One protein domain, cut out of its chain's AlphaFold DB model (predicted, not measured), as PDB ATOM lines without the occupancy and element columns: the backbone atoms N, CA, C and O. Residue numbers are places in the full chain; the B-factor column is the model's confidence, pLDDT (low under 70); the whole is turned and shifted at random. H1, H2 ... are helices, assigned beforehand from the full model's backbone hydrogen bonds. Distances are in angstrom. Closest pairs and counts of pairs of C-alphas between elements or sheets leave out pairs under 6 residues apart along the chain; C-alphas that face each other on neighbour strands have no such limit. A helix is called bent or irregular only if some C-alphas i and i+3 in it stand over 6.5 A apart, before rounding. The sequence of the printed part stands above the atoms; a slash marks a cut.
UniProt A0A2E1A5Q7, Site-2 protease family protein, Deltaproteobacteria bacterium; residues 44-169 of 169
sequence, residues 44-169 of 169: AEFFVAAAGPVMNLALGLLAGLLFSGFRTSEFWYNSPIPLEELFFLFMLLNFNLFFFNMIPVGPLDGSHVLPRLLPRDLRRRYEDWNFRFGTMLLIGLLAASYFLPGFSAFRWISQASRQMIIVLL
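Overview. This is residues 44 to 169 of the 169 residues of the protein "Site-2 protease family protein" of Deltaproteobacteria bacterium (UniProt A0A2E1A5Q7). Long helices H1 and H3 run side by side, opposite ways; H6 crosses H3, H4 packs on H1, and bent H5 follows. Six named helices, H1 to H6, lie in the 126 printed residues: all helix. It is loose, radius of gyration of the C-alphas 18.1 A, and spans 58 by 40 by 20 A.

Arrangement. H1, residues 44 to 70, touches H3, residues 83 to 101, at a shallow tilt of 21 degrees; C-alphas 60 and 91 are closest, 4.4 A. H6, residues 155 to 168, touches H3. H5, residues 120 to 147, one helix by hydrogen bonds, is bent: C-alphas 132 and 135 are 7.9 A apart. H4, residues 110 to 116, and arm H5a form a hairpin. In H4, 1 of 3 O i to N i+4 and 2 of 4 O i to N i+3 pairs are within hydrogen-bond range.

Along the chain. H1 begins at (117.311, 122.648, 137.756) and H6 ends at (142.071, 106.541, 151.168).

Size, cuts and confidence. C-alphas 78 and 121 are farthest apart, 59.7 A.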
ATOM      1  N   ALA A  44     116.411 123.175 138.788       79.38
ATOM      2  CA  ALA A  44     117.311 122.648 137.756       79.38
ATOM      3  C   ALA A  44     118.719 123.260 137.837       79.38
ATOM      4  O   ALA A  44     119.706 122.540 137.777       79.38
ATOM      5  N   GLU A  45     118.803 124.570 138.056       78.56
ATOM      6  CA  GLU A  45     120.066 125.297 138.211       78.56
ATOM      7  C   GLU A  45     120.919 124.771 139.376       78.56
ATOM      8  O   GLU A  45     122.128 124.623 139.235       78.56
ATOM      9  N   PHE A  46     120.287 124.410 140.496       85.00
ATOM     10  CA  PHE A  46     120.974 123.816 141.643       85.00
ATOM     11  C   PHE A  46     121.576 122.458 141.294       85.00
ATOM     12  O   PHE A  46     122.737 122.209 141.597       85.00
ATOM     13  N   PHE A  47     120.802 121.586 140.643       86.06
ATOM     14  CA  PHE A  47     121.284 120.257 140.266       86.06
ATOM     15  C   PHE A  47     122.410 120.330 139.236       86.06
ATOM     16  O   PHE A  47     123.375 119.580 139.339       86.06
ATOM     17  N   VAL A  48     122.307 121.249 138.273       84.94
ATOM     18  CA  VAL A  48     123.349 121.468 137.264       84.94
ATOM     19  C   VAL A  48     124.631 121.980 137.918       84.94
ATOM     20  O   VAL A  48     125.694 121.429 137.653       84.94
ATOM     21  N   ALA A  49     124.535 122.967 138.813       86.06
ATOM     22  CA  ALA A  49     125.695 123.487 139.531       86.06
ATOM     23  C   ALA A  49     126.311 122.439 140.470       86.06
ATOM     24  O   ALA A  49     127.524 122.284 140.521       86.06
ATOM     25  N   ALA A  50     125.493 121.656 141.178       90.69
ATOM     26  CA  ALA A  50     125.985 120.611 142.072       90.69
ATOM     27  C   ALA A  50     126.644 119.435 141.326       90.69
ATOM     28  O   ALA A  50     127.497 118.760 141.900       90.69
ATOM     29  N   ALA A  51     126.288 119.189 140.060       92.38
ATOM     30  CA  ALA A  51     126.821 118.067 139.291       92.38
ATOM     31  C   ALA A  51     128.350 118.120 139.143       92.38
ATOM     32  O   ALA A  51     129.000 117.088 139.277       92.38
ATOM     33  N   GLY A  52     128.931 119.306 138.927       90.81
ATOM     34  CA  GLY A  52     130.383 119.482 138.809       90.81
ATOM     35  C   GLY A  52     131.141 119.028 140.066       90.81
ATOM     36  O   GLY A  52     131.904 118.060 139.996       90.81
ATOM     37  N   PRO A  53     130.907 119.660 141.235       94.44
ATOM     38  CA  PRO A  53     131.501 119.246 142.501       94.44
ATOM     39  C   PRO A  53     131.250 117.770 142.825       94.44
ATOM     40  O   PRO A  53     132.185 117.056 143.182       94.44
ATOM     41  N   VAL A  54     130.014 117.285 142.665       96.38
ATOM     42  CA  VAL A  54     129.667 115.890 142.981       96.38
ATOM     43  C   VAL A  54     130.458 114.908 142.117       96.38
ATOM     44  O   VAL A  54     130.960 113.918 142.645       96.38
ATOM     45  N   MET A  55     130.625 115.184 140.821       97.38
ATOM     46  CA  MET A  55     131.413 114.320 139.941       97.38
ATOM     47  C   MET A  55     132.897 114.328 140.294       97.38
ATOM     48  O   MET A  55     133.505 113.263 140.332       97.38
ATOM     49  N   ASN A  56     133.469 115.489 140.614       97.94
ATOM     50  CA  ASN A  56     134.856 115.575 141.074       97.94
ATOM     51  C   ASN A  56     135.067 114.772 142.368       97.94
ATOM     52  O   ASN A  56     136.005 113.983 142.474       97.94
ATOM     53  N   LEU A  57     134.157 114.897 143.337       97.94
ATOM     54  CA  LEU A  57     134.209 114.099 144.561       97.94
ATOM     55  C   LEU A  57     134.113 112.596 144.256       97.94
ATOM     56  O   LEU A  57     134.929 111.817 144.746       97.94
ATOM     57  N   ALA A  58     133.150 112.190 143.425       98.06
ATOM     58  CA  ALA A  58     132.937 110.793 143.062       98.06
ATOM     59  C   ALA A  58     134.152 110.180 142.348       98.06
ATOM     60  O   ALA A  58     134.557 109.071 142.682       98.06
ATOM     61  N   LEU A  59     134.759 110.904 141.403       98.12
ATOM     62  CA  LEU A  59     135.952 110.457 140.683       98.12
ATOM     63  C   LEU A  59     137.162 110.317 141.610       98.12
ATOM     64  O   LEU A  59     137.878 109.320 141.520       98.12
ATOM     65  N   GLY A  60     137.373 111.271 142.523       97.81
ATOM     66  CA  GLY A  60     138.443 111.179 143.518       97.81
ATOM     67  C   GLY A  60     138.270 109.976 144.451       97.81
ATOM     68  O   GLY A  60     139.217 109.224 144.672       97.81
ATOM     69  N   LEU A  61     137.049 109.736 144.940       97.81
ATOM     70  CA  LEU A  61     136.740 108.574 145.781       97.81
ATOM     71  C   LEU A  61     136.899 107.253 145.022       97.81
ATOM     72  O   LEU A  61     137.494 106.314 145.546       97.81
ATOM     73  N   LEU A  62     136.410 107.182 143.781       97.50
ATOM     74  CA  LEU A  62     136.552 105.998 142.936       97.50
ATOM     75  C   LEU A  62     138.028 105.669 142.687       97.50
ATOM     76  O   LEU A  62     138.419 104.511 142.796       97.50
ATOM     77  N   ALA A  63     138.854 106.677 142.402       97.25
ATOM     78  CA  ALA A  63     140.290 106.483 142.238       97.25
ATOM     79  C   ALA A  63     140.953 105.957 143.519       97.25
ATOM     80  O   ALA A  63     141.757 105.034 143.430       97.25
ATOM     81  N   GLY A  64     140.581 106.466 144.698       96.12
ATOM     82  CA  GLY A  64     141.076 105.950 145.980       96.12
ATOM     83  C   GLY A  64     140.688 104.491 146.229       96.12
ATOM     84  O   GLY A  64     141.530 103.678 146.605       96.12
ATOM     85  N   LEU A  65     139.437 104.123 145.934       95.31
ATOM     86  CA  LEU A  65     138.972 102.735 146.043       95.31
ATOM     87  C   LEU A  65     139.735 101.797 145.100       95.31
ATOM     88  O   LEU A  65     140.151 100.714 145.509       95.31
ATOM     89  N   LEU A  66     139.945 102.214 143.849       94.50
ATOM     90  CA  LEU A  66     140.730 101.452 142.878       94.50
ATOM     91  C   LEU A  66     142.197 101.339 143.308       94.50
ATOM     92  O   LEU A  66     142.770 100.256 143.227       94.50
ATOM     93  N   PHE A  67     142.792 102.419 143.816       94.06
ATOM     94  CA  PHE A  67     144.148 102.393 144.351       94.06
ATOM     95  C   PHE A  67     144.268 101.361 145.481       94.06
ATOM     96  O   PHE A  67     145.090 100.453 145.402       94.06
ATOM     97  N   SER A  68     143.400 101.436 146.492       91.44
ATOM     98  CA  SER A  68     143.419 100.517 147.635       91.44
ATOM     99  C   SER A  68     143.199  99.055 147.216       91.44
ATOM    100  O   SER A  68     143.895  98.161 147.695       91.44
ATOM    101  N   GLY A  69     142.294  98.805 146.263       91.12
ATOM    102  CA  GLY A  69     141.991  97.456 145.778       91.12
ATOM    103  C   GLY A  69     143.079  96.821 144.903       91.12
ATOM    104  O   GLY A  69     143.227  95.601 144.917       91.12
ATOM    105  N   PHE A  70     143.842  97.619 144.147       91.12
ATOM    106  CA  PHE A  70     144.798  97.103 143.158       91.12
ATOM    107  C   PHE A  70     146.274  97.338 143.501       91.12
ATOM    108  O   PHE A  70     147.127  96.727 142.853       91.12
ATOM    109  N   ARG A  71     146.609  98.139 144.524       90.94
ATOM    110  CA  ARG A  71     148.007  98.469 144.876       90.94
ATOM    111  C   ARG A  71     148.893  97.267 145.216       90.94
ATOM    112  O   ARG A  71     150.106  97.355 145.096       90.94
ATOM    113  N   THR A  72     148.308  96.146 145.638       90.94
ATOM    114  CA  THR A  72     149.046  94.906 145.952       90.94
ATOM    115  C   THR A  72     149.076  93.906 144.795       90.94
ATOM    116  O   THR A  72     149.563  92.792 144.968       90.94
ATOM    117  N   SER A  73     148.513  94.246 143.633       91.31
ATOM    118  CA  SER A  73     148.467  93.343 142.480       91.31
ATOM    119  C   SER A  73     149.820  93.248 141.766       91.31
ATOM    120  O   SER A  73     150.576  94.218 141.710       91.31
ATOM    121  N   GLU A  74     150.108  92.098 141.148       89.25
ATOM    122  CA  GLU A  74     151.317  91.921 140.325       89.25
ATOM    123  C   GLU A  74     151.372  92.910 139.153       89.25
ATOM    124  O   GLU A  74     152.449  93.364 138.772       89.25
ATOM    125  N   PHE A  75     150.211  93.281 138.606       87.12
ATOM    126  CA  PHE A  75     150.104  94.320 137.585       87.12
ATOM    127  C   PHE A  75     150.651  95.664 138.081       87.12
ATOM    128  O   PHE A  75     151.352  96.351 137.343       87.12
ATOM    129  N   TRP A  76     150.362  96.024 139.335       90.12
ATOM    130  CA  TRP A  76     150.815  97.281 139.923       90.12
ATOM    131  C   TRP A  76     152.335  97.317 140.083       90.12
ATOM    132  O   TRP A  76     152.974  98.280 139.668       90.12
ATOM    133  N   TYR A  77     152.914  96.247 140.631       88.88
ATOM    134  CA  TYR A  77     154.357  96.158 140.879       88.88
ATOM    135  C   TYR A  77     155.182  96.136 139.585       88.88
ATOM    136  O   TYR A  77     156.265  96.709 139.526       88.88
ATOM    137  N   ASN A  78     154.658  95.499 138.536       91.62
ATOM    138  CA  ASN A  78     155.331  95.391 137.242       91.62
ATOM    139  C   ASN A  78     154.968  96.526 136.269       91.62
ATOM    140  O   ASN A  78     155.333  96.467 135.092       91.62
ATOM    141  N   SER A  79     154.230  97.543 136.723       89.62
ATOM    142  CA  SER A  79     153.830  98.652 135.862       89.62
ATOM    143  C   SER A  79     155.056  99.462 135.415       89.62
ATOM    144  O   SER A  79     155.834  99.912 136.256       89.62
ATOM    145  N   PRO A  80     155.215  99.739 134.107       91.62
ATOM    146  CA  PRO A  80     156.277 100.611 133.605       91.62
ATOM    147  C   PRO A  80     156.012 102.101 133.893       91.62
ATOM    148  O   PRO A  80     156.866 102.943 133.621       91.62
ATOM    149  N   ILE A  81     154.822 102.438 134.397       91.88
ATOM    150  CA  ILE A  81     154.386 103.804 134.704       91.88
ATOM    151  C   ILE A  81     154.260 103.958 136.229       91.88
ATOM    152  O   ILE A  81     153.752 103.032 136.871       91.88
ATOM    153  N   PRO A  82     154.637 105.120 136.803       92.44
ATOM    154  CA  PRO A  82     154.411 105.449 138.213       92.44
ATOM    155  C   PRO A  82     152.909 105.581 138.535       92.44
ATOM    156  O   PRO A  82     152.333 106.672 138.511       92.44
ATOM    157  N   LEU A  83     152.238 104.449 138.779       92.50
ATOM    158  CA  LEU A  83     150.794 104.414 139.043       92.50
ATOM    159  C   LEU A  83     150.437 105.099 140.362       92.50
ATOM    160  O   LEU A  83     149.386 105.727 140.449       92.50
ATOM    161  N   GLU A  84     151.299 105.020 141.373       92.06
ATOM    162  CA  GLU A  84     151.047 105.658 142.664       92.06
ATOM    163  C   GLU A  84     150.976 107.180 142.535       92.06
ATOM    164  O   GLU A  84     149.969 107.784 142.917       92.06
ATOM    165  N   GLU A  85     151.971 107.804 141.904       93.00
ATOM    166  CA  GLU A  85     151.963 109.241 141.645       93.00
ATOM    167  C   GLU A  85     150.808 109.654 140.728       93.00
ATOM    168  O   GLU A  85     150.202 110.708 140.941       93.00
ATOM    169  N   LEU A  86     150.469 108.829 139.732       94.69
ATOM    170  CA  LEU A  86     149.354 109.093 138.826       94.69
ATOM    171  C   LEU A  86     148.017 109.134 139.577       94.69
ATOM    172  O   LEU A  86     147.253 110.089 139.423       94.69
ATOM    173  N   PHE A  87     147.735 108.123 140.401       95.56
ATOM    174  CA  PHE A  87     146.512 108.063 141.200       95.56
ATOM    175  C   PHE A  87     146.479 109.168 142.254       95.56
ATOM    176  O   PHE A  87     145.444 109.816 142.424       95.56
ATOM    177  N   PHE A  88     147.609 109.438 142.913       95.69
ATOM    178  CA  PHE A  88     147.730 110.545 143.856       95.69
ATOM    179  C   PHE A  88     147.399 111.885 143.191       95.69
ATOM    180  O   PHE A  88     146.570 112.640 143.701       95.69
ATOM    181  N   LEU A  89     147.994 112.173 142.028       96.19
ATOM    182  CA  LEU A  89     147.738 113.403 141.281       96.19
ATOM    183  C   LEU A  89     146.280 113.482 140.816       96.19
ATOM    184  O   LEU A  89     145.657 114.535 140.942       96.19
ATOM    185  N   PHE A  90     145.721 112.378 140.320       97.31
ATOM    186  CA  PHE A  90     144.332 112.318 139.878       97.31
ATOM    187  C   PHE A  90     143.355 112.612 141.024       97.31
ATOM    188  O   PHE A  90     142.465 113.454 140.869       97.31
ATOM    189  N   MET A  91     143.536 111.979 142.186       98.06
ATOM    190  CA  MET A  91     142.734 112.261 143.379       98.06
ATOM    191  C   MET A  91     142.912 113.710 143.840       98.06
ATOM    192  O   MET A  91     141.929 114.390 144.128       98.06
ATOM    193  N   LEU A  92     144.153 114.208 143.860       97.31
ATOM    194  CA  LEU A  92     144.468 115.570 144.282       97.31
ATOM    195  C   LEU A  92     143.773 116.612 143.405       97.31
ATOM    196  O   LEU A  92     143.197 117.560 143.934       97.31
ATOM    197  N   LEU A  93     143.801 116.438 142.083       96.38
ATOM    198  CA  LEU A  93     143.123 117.329 141.143       96.38
ATOM    199  C   LEU A  93     141.608 117.311 141.355       96.38
ATOM    200  O   LEU A  93     141.002 118.372 141.484       96.38
ATOM    201  N   ASN A  94     141.009 116.123 141.453       98.06
ATOM    202  CA  ASN A  94     139.569 115.973 141.641       98.06
ATOM    203  C   ASN A  94     139.095 116.568 142.977       98.06
ATOM    204  O   ASN A  94     138.169 117.377 142.990       98.06
ATOM    205  N   PHE A  95     139.752 116.267 144.099       98.06
ATOM    206  CA  PHE A  95     139.369 116.857 145.387       98.06
ATOM    207  C   PHE A  95     139.620 118.368 145.439       98.06
ATOM    208  O   PHE A  95     138.778 119.103 145.955       98.06
ATOM    209  N   ASN A  96     140.704 118.869 144.832       96.50
ATOM    210  CA  ASN A  96     140.924 120.312 144.728       96.50
ATOM    211  C   ASN A  96     139.805 120.995 143.935       96.50
ATOM    212  O   ASN A  96     139.294 122.021 144.380       96.50
ATOM    213  N   LEU A  97     139.405 120.432 142.790       95.62
ATOM    214  CA  LEU A  97     138.307 120.959 141.978       95.62
ATOM    215  C   LEU A  97     136.968 120.884 142.713       95.62
ATOM    216  O   LEU A  97     136.176 121.819 142.621       95.62
ATOM    217  N   PHE A  98     136.725 119.818 143.480       97.25
ATOM    218  CA  PHE A  98     135.555 119.711 144.346       97.25
ATOM    219  C   PHE A  98     135.494 120.872 145.348       97.25
ATOM    220  O   PHE A  98     134.525 121.629 145.347       97.25
ATOM    221  N   PHE A  99     136.533 121.059 146.166       96.62
ATOM    222  CA  PHE A  99     136.546 122.127 147.170       96.62
ATOM    223  C   PHE A  99     136.525 123.521 146.546       96.62
ATOM    224  O   PHE A  99     135.834 124.400 147.055       96.62
ATOM    225  N   PHE A 100     137.247 123.723 145.442       94.44
ATOM    226  CA  PHE A 100     137.267 124.997 144.733       94.44
ATOM    227  C   PHE A 100     135.880 125.346 144.191       94.44
ATOM    228  O   PHE A 100     135.371 126.423 144.490       94.44
ATOM    229  N   ASN A 101     135.209 124.420 143.499       94.44
ATOM    230  CA  ASN A 101     133.863 124.665 142.984       94.44
ATOM    231  C   ASN A 101     132.811 124.772 144.092       94.44
ATOM    232  O   ASN A 101     131.748 125.321 143.839       94.44
ATOM    233  N   MET A 102     133.084 124.314 145.316       94.38
ATOM    234  CA  MET A 102     132.185 124.509 146.456       94.38
ATOM    235  C   MET A 102     132.271 125.900 147.103       94.38
ATOM    236  O   MET A 102     131.430 126.228 147.944       94.38
ATOM    237  N   ILE A 103     133.238 126.739 146.724       94.38
ATOM    238  CA  ILE A 103     133.332 128.109 147.238       94.38
ATOM    239  C   ILE A 103     132.104 128.909 146.768       94.38
ATOM    240  O   ILE A 103     131.841 128.985 145.565       94.38
ATOM    241  N   PRO A 104     131.355 129.554 147.680       93.00
ATOM    242  CA  PRO A 104     130.139 130.281 147.336       93.00
ATOM    243  C   PRO A 104     130.455 131.686 146.807       93.00
ATOM    244  O   PRO A 104     130.024 132.691 147.377       93.00
ATOM    245  N   VAL A 105     131.220 131.767 145.721       92.81
ATOM    246  CA  VAL A 105     131.596 133.016 145.045       92.81
ATOM    247  C   VAL A 105     131.544 132.787 143.538       92.81
ATOM    248  O   VAL A 105     132.176 131.874 143.019       92.81
ATOM    249  N   GLY A 106     130.775 133.603 142.820       88.69
ATOM    250  CA  GLY A 106     130.677 133.546 141.366       88.69
ATOM    251  C   GLY A 106     132.036 133.835 140.720       88.69
ATOM    252  O   GLY A 106     132.782 134.661 141.242       88.69
ATOM    253  N   PRO A 107     132.397 133.187 139.602       87.25
ATOM    254  CA  PRO A 107     131.598 132.303 138.746       87.25
ATOM    255  C   PRO A 107     131.599 130.812 139.154       87.25
ATOM    256  O   PRO A 107     131.273 129.967 138.328       87.25
ATOM    257  N   LEU A 108     131.999 130.463 140.381       91.06
ATOM    258  CA  LEU A 108     132.098 129.064 140.814       91.06
ATOM    259  C   LEU A 108     130.716 128.446 141.062       91.06
ATOM    260  O   LEU A 108     129.776 129.143 141.467       91.06
ATOM    261  N   ASP A 109     130.610 127.129 140.878       91.00
ATOM    262  CA  ASP A 109     129.349 126.380 140.985       91.00
ATOM    263  C   ASP A 109     128.659 126.566 142.350       91.00
ATOM    264  O   ASP A 109     127.436 126.703 142.440       91.00
ATOM    265  N   GLY A 110     129.441 126.666 143.427       90.38
ATOM    266  CA  GLY A 110     128.981 126.853 144.801       90.38
ATOM    267  C   GLY A 110     128.142 128.116 144.989       90.38
ATOM    268  O   GLY A 110     127.288 128.161 145.878       90.38
ATOM    269  N   SER A 111     128.310 129.111 144.114       91.31
ATOM    270  CA  SER A 111     127.505 130.332 144.126       91.31
ATOM    271  C   SER A 111     126.059 130.140 143.668       91.31
ATOM    272  O   SER A 111     125.194 130.933 144.029       91.31
ATOM    273  N   HIS A 112     125.761 129.055 142.952       88.81
ATOM    274  CA  HIS A 112     124.396 128.650 142.607       88.81
ATOM    275  C   HIS A 112     123.832 127.614 143.599       88.81
ATOM    276  O   HIS A 112     122.612 127.467 143.723       88.81
ATOM    277  N   VAL A 113     124.705 126.928 144.350       89.69
ATOM    278  CA  VAL A 113     124.337 125.942 145.382       89.69
ATOM    279  C   VAL A 113     123.912 126.627 146.687       89.69
ATOM    280  O   VAL A 113     122.804 126.382 147.172       89.69
ATOM    281  N   LEU A 114     124.745 127.521 147.241       90.50
ATOM    282  CA  LEU A 114     124.495 128.175 148.534       90.50
ATOM    283  C   LEU A 114     123.153 128.934 148.622       90.50
ATOM    284  O   LEU A 114     122.448 128.733 149.615       90.50
ATOM    285  N   PRO A 115     122.734 129.767 147.640       89.12
ATOM    286  CA  PRO A 115     121.502 130.547 147.767       89.12
ATOM    287  C   PRO A 115     120.244 129.699 147.981       89.12
ATOM    288  O   PRO A 115     119.255 130.196 148.516       89.12
ATOM    289  N   ARG A 116     120.260 128.417 147.597       87.19
ATOM    290  CA  ARG A 116     119.139 127.490 147.812       87.19
ATOM    291  C   ARG A 116     119.015 126.998 149.249       87.19
ATOM    292  O   ARG A 116     117.924 126.593 149.637       87.19
ATOM    293  N   LEU A 117     120.100 127.047 150.015       88.12
ATOM    294  CA  LEU A 117     120.127 126.700 151.436       88.12
ATOM    295  C   LEU A 117     119.748 127.897 152.326       88.12
ATOM    296  O   LEU A 117     119.508 127.728 153.519       88.12
ATOM    297  N   LEU A 118     119.688 129.107 151.756       91.50
ATOM    298  CA  LEU A 118     119.400 130.341 152.479       91.50
ATOM    299  C   LEU A 118     117.893 130.674 152.509       91.50
ATOM    300  O   LEU A 118     117.176 130.438 151.530       91.50
ATOM    301  N   PRO A 119     117.403 131.320 153.587       93.25
ATOM    302  CA  PRO A 119     116.095 131.972 153.607       93.25
ATOM    303  C   PRO A 119     115.939 132.990 152.469       93.25
ATOM    304  O   PRO A 119     116.913 133.604 152.031       93.25
ATOM    305  N   ARG A 120     114.694 133.223 152.022       90.19
ATOM    306  CA  ARG A 120     114.380 134.041 150.830       90.19
ATOM    307  C   ARG A 120     115.035 135.429 150.828       90.19
ATOM    308  O   ARG A 120     115.508 135.859 149.779       90.19
ATOM    309  N   ASP A 121     115.087 136.106 151.973       92.69
ATOM    310  CA  ASP A 121     115.647 137.461 152.067       92.69
ATOM    311  C   ASP A 121     117.174 137.474 151.934       92.69
ATOM    312  O   ASP A 121     117.736 138.315 151.230       92.69
ATOM    313  N   LEU A 122     117.849 136.508 152.565       93.94
ATOM    314  CA  LEU A 122     119.300 136.347 152.466       93.94
ATOM    315  C   LEU A 122     119.712 135.875 151.077       93.94
ATOM    316  O   LEU A 122     120.700 136.366 150.540       93.94
ATOM    317  N   ARG A 123     118.921 134.984 150.471       93.19
ATOM    318  CA  ARG A 123     119.125 134.512 149.103       93.19
ATOM    319  C   ARG A 123     119.195 135.669 148.106       93.19
ATOM    320  O   ARG A 123     120.159 135.746 147.356       93.19
ATOM    321  N   ARG A 124     118.210 136.576 148.120       91.88
ATOM    322  CA  ARG A 124     118.178 137.726 147.195       91.88
ATOM    323  C   ARG A 124     119.389 138.635 147.381       91.88
ATOM    324  O   ARG A 124     120.056 138.974 146.415       91.88
ATOM    325  N   ARG A 125     119.710 138.969 148.637       94.00
ATOM    326  CA  ARG A 125     120.884 139.796 148.958       94.00
ATOM    327  C   ARG A 125     122.181 139.145 148.480       94.00
ATOM    328  O   ARG A 125     123.021 139.826 147.905       94.00
ATOM    329  N   TYR A 126     122.325 137.839 148.701       94.94
ATOM    330  CA  TYR A 126     123.473 137.074 148.236       94.94
ATOM    331  C   TYR A 126     123.577 137.086 146.706       94.94
ATOM    332  O   TYR A 126     124.636 137.417 146.184       94.94
ATOM    333  N   GLU A 127     122.491 136.781 145.987       92.38
ATOM    334  CA  GLU A 127     122.457 136.777 144.517       92.38
ATOM    335  C   GLU A 127     122.827 138.162 143.945       92.38
ATOM    336  O   GLU A 127     123.672 138.246 143.052       92.38
ATOM    337  N   ASP A 128     122.292 139.248 144.516       93.12
ATOM    338  CA  ASP A 128     122.596 140.625 144.104       93.12
ATOM    339  C   ASP A 128     124.075 140.989 144.304       93.12
ATOM    340  O   ASP A 128     124.703 141.613 143.441       93.12
ATOM    341  N   TRP A 129     124.648 140.618 145.452       94.75
ATOM    342  CA  TRP A 129     126.051 140.897 145.767       94.75
ATOM    343  C   TRP A 129     126.988 140.043 144.925       94.75
ATOM    344  O   TRP A 129     127.979 140.549 144.401       94.75
ATOM    345  N   ASN A 130     126.654 138.766 144.750       93.69
ATOM    346  CA  ASN A 130     127.425 137.838 143.942       93.69
ATOM    347  C   ASN A 130     127.455 138.268 142.470       93.69
ATOM    348  O   ASN A 130     128.516 138.252 141.853       93.69
ATOM    349  N   PHE A 131     126.326 138.733 141.930       90.50
ATOM    350  CA  PHE A 131     126.258 139.257 140.567       90.50
ATOM    351  C   PHE A 131     127.161 140.483 140.361       90.50
ATOM    352  O   PHE A 131     127.797 140.616 139.319       90.50
ATOM    353  N   ARG A 132     127.237 141.379 141.354       91.31
ATOM    354  CA  ARG A 132     128.023 142.622 141.260       91.31
ATOM    355  C   ARG A 132     129.509 142.419 141.531       91.31
ATOM    356  O   ARG A 132     130.338 143.008 140.844       91.31
ATOM    357  N   PHE A 133     129.839 141.627 142.547       93.69
ATOM    358  CA  PHE A 133     131.185 141.577 143.118       93.69
ATOM    359  C   PHE A 133     131.809 140.184 143.125       93.69
ATOM    360  O   PHE A 133     133.007 140.094 143.365       93.69
ATOM    361  N   GLY A 134     131.060 139.111 142.849       91.06
ATOM    362  CA  GLY A 134     131.546 137.731 142.974       91.06
ATOM    363  C   GLY A 134     132.829 137.488 142.180       91.06
ATOM    364  O   GLY A 134     133.868 137.170 142.755       91.06
ATOM    365  N   THR A 135     132.798 137.764 140.875       88.94
ATOM    366  CA  THR A 135     133.970 137.578 140.006       88.94
ATOM    367  C   THR A 135     135.157 138.437 140.444       88.94
ATOM    368  O   THR A 135     136.292 137.967 140.453       88.94
ATOM    369  N   MET A 136     134.911 139.689 140.846       91.19
ATOM    370  CA  MET A 136     135.966 140.597 141.315       91.19
ATOM    371  C   MET A 136     136.584 140.113 142.625       91.19
ATOM    372  O   MET A 136     137.798 140.187 142.793       91.19
ATOM    373  N   LEU A 137     135.766 139.579 143.532       93.38
ATOM    374  CA  LEU A 137     136.215 138.985 144.783       93.38
ATOM    375  C   LEU A 137     137.100 137.767 144.510       93.38
ATOM    376  O   LEU A 137     138.183 137.672 145.084       93.38
ATOM    377  N   LEU A 138     136.692 136.871 143.605       90.38
ATOM    378  CA  LEU A 138     137.500 135.703 143.246       90.38
ATOM    379  C   LEU A 138     138.843 136.110 142.626       90.38
ATOM    380  O   LEU A 138     139.887 135.618 143.053       90.38
ATOM    381  N   ILE A 139     138.828 137.029 141.657       88.75
ATOM    382  CA  ILE A 139     140.051 137.551 141.031       88.75
ATOM    383  C   ILE A 139     140.939 138.226 142.081       88.75
ATOM    384  O   ILE A 139     142.143 137.986 142.101       88.75
ATOM    385  N   GLY A 140     140.358 139.016 142.986       91.31
ATOM    386  CA  GLY A 140     141.074 139.659 144.085       91.31
ATOM    387  C   GLY A 140     141.741 138.652 145.022       91.31
ATOM    388  O   GLY A 140     142.905 138.827 145.367       91.31
ATOM    389  N   LEU A 141     141.054 137.564 145.384       91.19
ATOM    390  CA  LEU A 141     141.612 136.487 146.214       91.19
ATOM    391  C   LEU A 141     142.748 135.734 145.511       91.19
ATOM    392  O   LEU A 141     143.749 135.397 146.151       91.19
ATOM    393  N   LEU A 142     142.618 135.480 144.206       89.19
ATOM    394  CA  LEU A 142     143.665 134.862 143.388       89.19
ATOM    395  C   LEU A 142     144.887 135.775 143.269       89.19
ATOM    396  O   LEU A 142     146.004 135.337 143.542       89.19
ATOM    397  N   ALA A 143     144.676 137.049 142.941       88.25
ATOM    398  CA  ALA A 143     145.736 138.045 142.846       88.25
ATOM    399  C   ALA A 143     146.445 138.222 144.194       88.25
ATOM    400  O   ALA A 143     147.667 138.155 144.253       88.25
ATOM    401  N   ALA A 144     145.696 138.356 145.290       91.69
ATOM    402  CA  ALA A 144     146.263 138.425 146.632       91.69
ATOM    403  C   ALA A 144     147.103 137.180 146.950       91.69
ATOM    404  O   ALA A 144     148.216 137.312 147.442       91.69
ATOM    405  N   SER A 145     146.616 135.979 146.619       90.56
ATOM    406  CA  SER A 145     147.358 134.726 146.832       90.56
ATOM    407  C   SER A 145     148.640 134.623 146.003       90.56
ATOM    408  O   SER A 145     149.559 133.916 146.400       90.56
ATOM    409  N   TYR A 146     148.692 135.280 144.844       88.50
ATOM    410  CA  TYR A 146     149.861 135.278 143.966       88.50
ATOM    411  C   TYR A 146     150.883 136.358 144.351       88.50
ATOM    412  O   TYR A 146     152.082 136.095 144.370       88.50
ATOM    413  N   PHE A 147     150.417 137.570 144.667       91.25
ATOM    414  CA  PHE A 147     151.279 138.736 144.872       91.25
ATOM    415  C   PHE A 147     151.695 138.974 146.325       91.25
ATOM    416  O   PHE A 147     152.718 139.617 146.539       91.25
ATOM    417  N   LEU A 148     150.934 138.503 147.321       92.75
ATOM    418  CA  LEU A 148     151.270 138.695 148.735       92.75
ATOM    419  C   LEU A 148     152.071 137.490 149.255       92.75
ATOM    420  O   LEU A 148     151.499 136.412 149.442       92.75
ATOM    421  N   PRO A 149     153.378 137.640 149.544       88.75
ATOM    422  CA  PRO A 149     154.194 136.535 150.031       88.75
ATOM    423  C   PRO A 149     153.633 135.972 151.341       88.75
ATOM    424  O   PRO A 149     153.317 136.711 152.271       88.75
ATOM    425  N   GLY A 150     153.500 134.647 151.423       87.12
ATOM    426  CA  GLY A 150     152.996 133.950 152.612       87.12
ATOM    427  C   GLY A 150     151.470 133.853 152.715       87.12
ATOM    428  O   GLY A 150     150.982 132.937 153.387       87.12
ATOM    429  N   PHE A 151     150.717 134.695 151.999       90.50
ATOM    430  CA  PHE A 151     149.261 134.603 151.916       90.50
ATOM    431  C   PHE A 151     148.838 133.630 150.811       90.50
ATOM    432  O   PHE A 151     149.358 133.640 149.703       90.50
ATOM    433  N   SER A 152     147.880 132.759 151.112       90.94
ATOM    434  CA  SER A 152     147.278 131.878 150.113       90.94
ATOM    435  C   SER A 152     145.851 131.574 150.531       90.94
ATOM    436  O   SER A 152     145.617 130.773 151.439       90.94
ATOM    437  N   ALA A 153     144.894 132.210 149.855       88.00
ATOM    438  CA  ALA A 153     143.467 132.072 150.138       88.00
ATOM    439  C   ALA A 153     142.973 130.623 149.989       88.00
ATOM    440  O   ALA A 153     141.980 130.237 150.599       88.00
ATOM    441  N   PHE A 154     143.685 129.816 149.200       91.94
ATOM    442  CA  PHE A 154     143.280 128.468 148.805       91.94
ATOM    443  C   PHE A 154     144.189 127.367 149.370       91.94
ATOM    444  O   PHE A 154     144.040 126.205 149.004       91.94
ATOM    445  N   ARG A 155     145.126 127.682 150.280       92.19
ATOM    446  CA  ARG A 155     146.017 126.667 150.883       92.19
ATOM    447  C   ARG A 155     145.237 125.573 151.613       92.19
ATOM    448  O   ARG A 155     145.623 124.410 151.564       92.19
ATOM    449  N   TRP A 156     144.131 125.943 152.250       93.88
ATOM    450  CA  TRP A 156     143.260 125.000 152.947       93.88
ATOM    451  C   TRP A 156     142.675 123.941 152.000       93.88
ATOM    452  O   TRP A 156     142.462 122.816 152.433       93.88
ATOM    453  N   ILE A 157     142.477 124.263 150.712       95.00
ATOM    454  CA  ILE A 157     141.961 123.317 149.713       95.00
ATOM    455  C   ILE A 157     142.954 122.180 149.521       95.00
ATOM    456  O   ILE A 157     142.606 121.016 149.684       95.00
ATOM    457  N   SER A 158     144.211 122.512 149.226       92.81
ATOM    458  CA  SER A 158     145.230 121.488 148.995       92.81
ATOM    459  C   SER A 158     145.532 120.690 150.262       92.81
ATOM    460  O   SER A 158     145.811 119.495 150.176       92.81
ATOM    461  N   GLN A 159     145.434 121.316 151.438       95.44
ATOM    462  CA  GLN A 159     145.535 120.625 152.722       95.44
ATOM    463  C   GLN A 159     144.377 119.640 152.923       95.44
ATOM    464  O   GLN A 159     144.636 118.470 153.186       95.44
ATOM    465  N   ALA A 160     143.129 120.076 152.744       96.25
ATOM    466  CA  ALA A 160     141.946 119.228 152.880       96.25
ATOM    467  C   ALA A 160     141.971 118.053 151.889       96.25
ATOM    468  O   ALA A 160     141.793 116.908 152.297       96.25
ATOM    469  N   SER A 161     142.290 118.311 150.618       96.62
ATOM    470  CA  SER A 161     142.438 117.270 149.595       96.62
ATOM    471  C   SER A 161     143.498 116.236 149.974       96.62
ATOM    472  O   SER A 161     143.258 115.039 149.853       96.62
ATOM    473  N   ARG A 162     144.662 116.666 150.483       96.00
ATOM    474  CA  ARG A 162     145.710 115.741 150.949       96.00
ATOM    475  C   ARG A 162     145.251 114.903 152.139       96.00
ATOM    476  O   ARG A 162     145.545 113.717 152.159       96.00
ATOM    477  N   GLN A 163     144.522 115.487 153.091       95.56
ATOM    478  CA  GLN A 163     143.954 114.728 154.211       95.56
ATOM    479  C   GLN A 163     142.968 113.661 153.723       95.56
ATOM    480  O   GLN A 163     143.043 112.522 154.168       95.56
ATOM    481  N   MET A 164     142.099 113.993 152.762       95.50
ATOM    482  CA  MET A 164     141.194 113.007 152.161       95.50
ATOM    483  C   MET A 164     141.950 111.871 151.473       95.50
ATOM    484  O   MET A 164     141.575 110.717 151.629       95.50
ATOM    485  N   ILE A 165     143.027 112.182 150.747       95.12
ATOM    486  CA  ILE A 165     143.850 111.159 150.090       95.12
ATOM    487  C   ILE A 165     144.521 110.254 151.121       95.12
ATOM    488  O   ILE A 165     144.464 109.045 150.968       95.12
ATOM    489  N   ILE A 166     145.098 110.811 152.189       93.44
ATOM    490  CA  ILE A 166     145.748 110.022 153.250       93.44
ATOM    491  C   ILE A 166     144.779 109.013 153.877       93.44
ATOM    492  O   ILE A 166     145.191 107.917 154.224       93.44
ATOM    493  N   VAL A 167     143.496 109.361 154.000       90.88
ATOM    494  CA  VAL A 167     142.462 108.446 154.515       90.88
ATOM    495  C   VAL A 167     142.135 107.312 153.528       90.88
ATOM    496  O   VAL A 167     141.632 106.273 153.946       90.88
ATOM    497  N   LEU A 168     142.390 107.501 152.231       88.62
ATOM    498  CA  LEU A 168     142.071 106.541 151.168       88.62
ATOM    499  C   LEU A 168     143.242 105.620 150.776       88.62
ATOM    500  O   LEU A 168     142.995 104.604 150.123       88.62
ATOM    501  N   LEU A 169     144.484 105.984 151.114       85.44
ATOM    502  CA  LEU A 169     145.709 105.226 150.803       85.44
ATOM    503  C   LEU A 169     146.008 104.130 151.835       85.44
ATOM    504  O   LEU A 169     146.552 103.080 151.403       85.44
TER     505      LEU A 169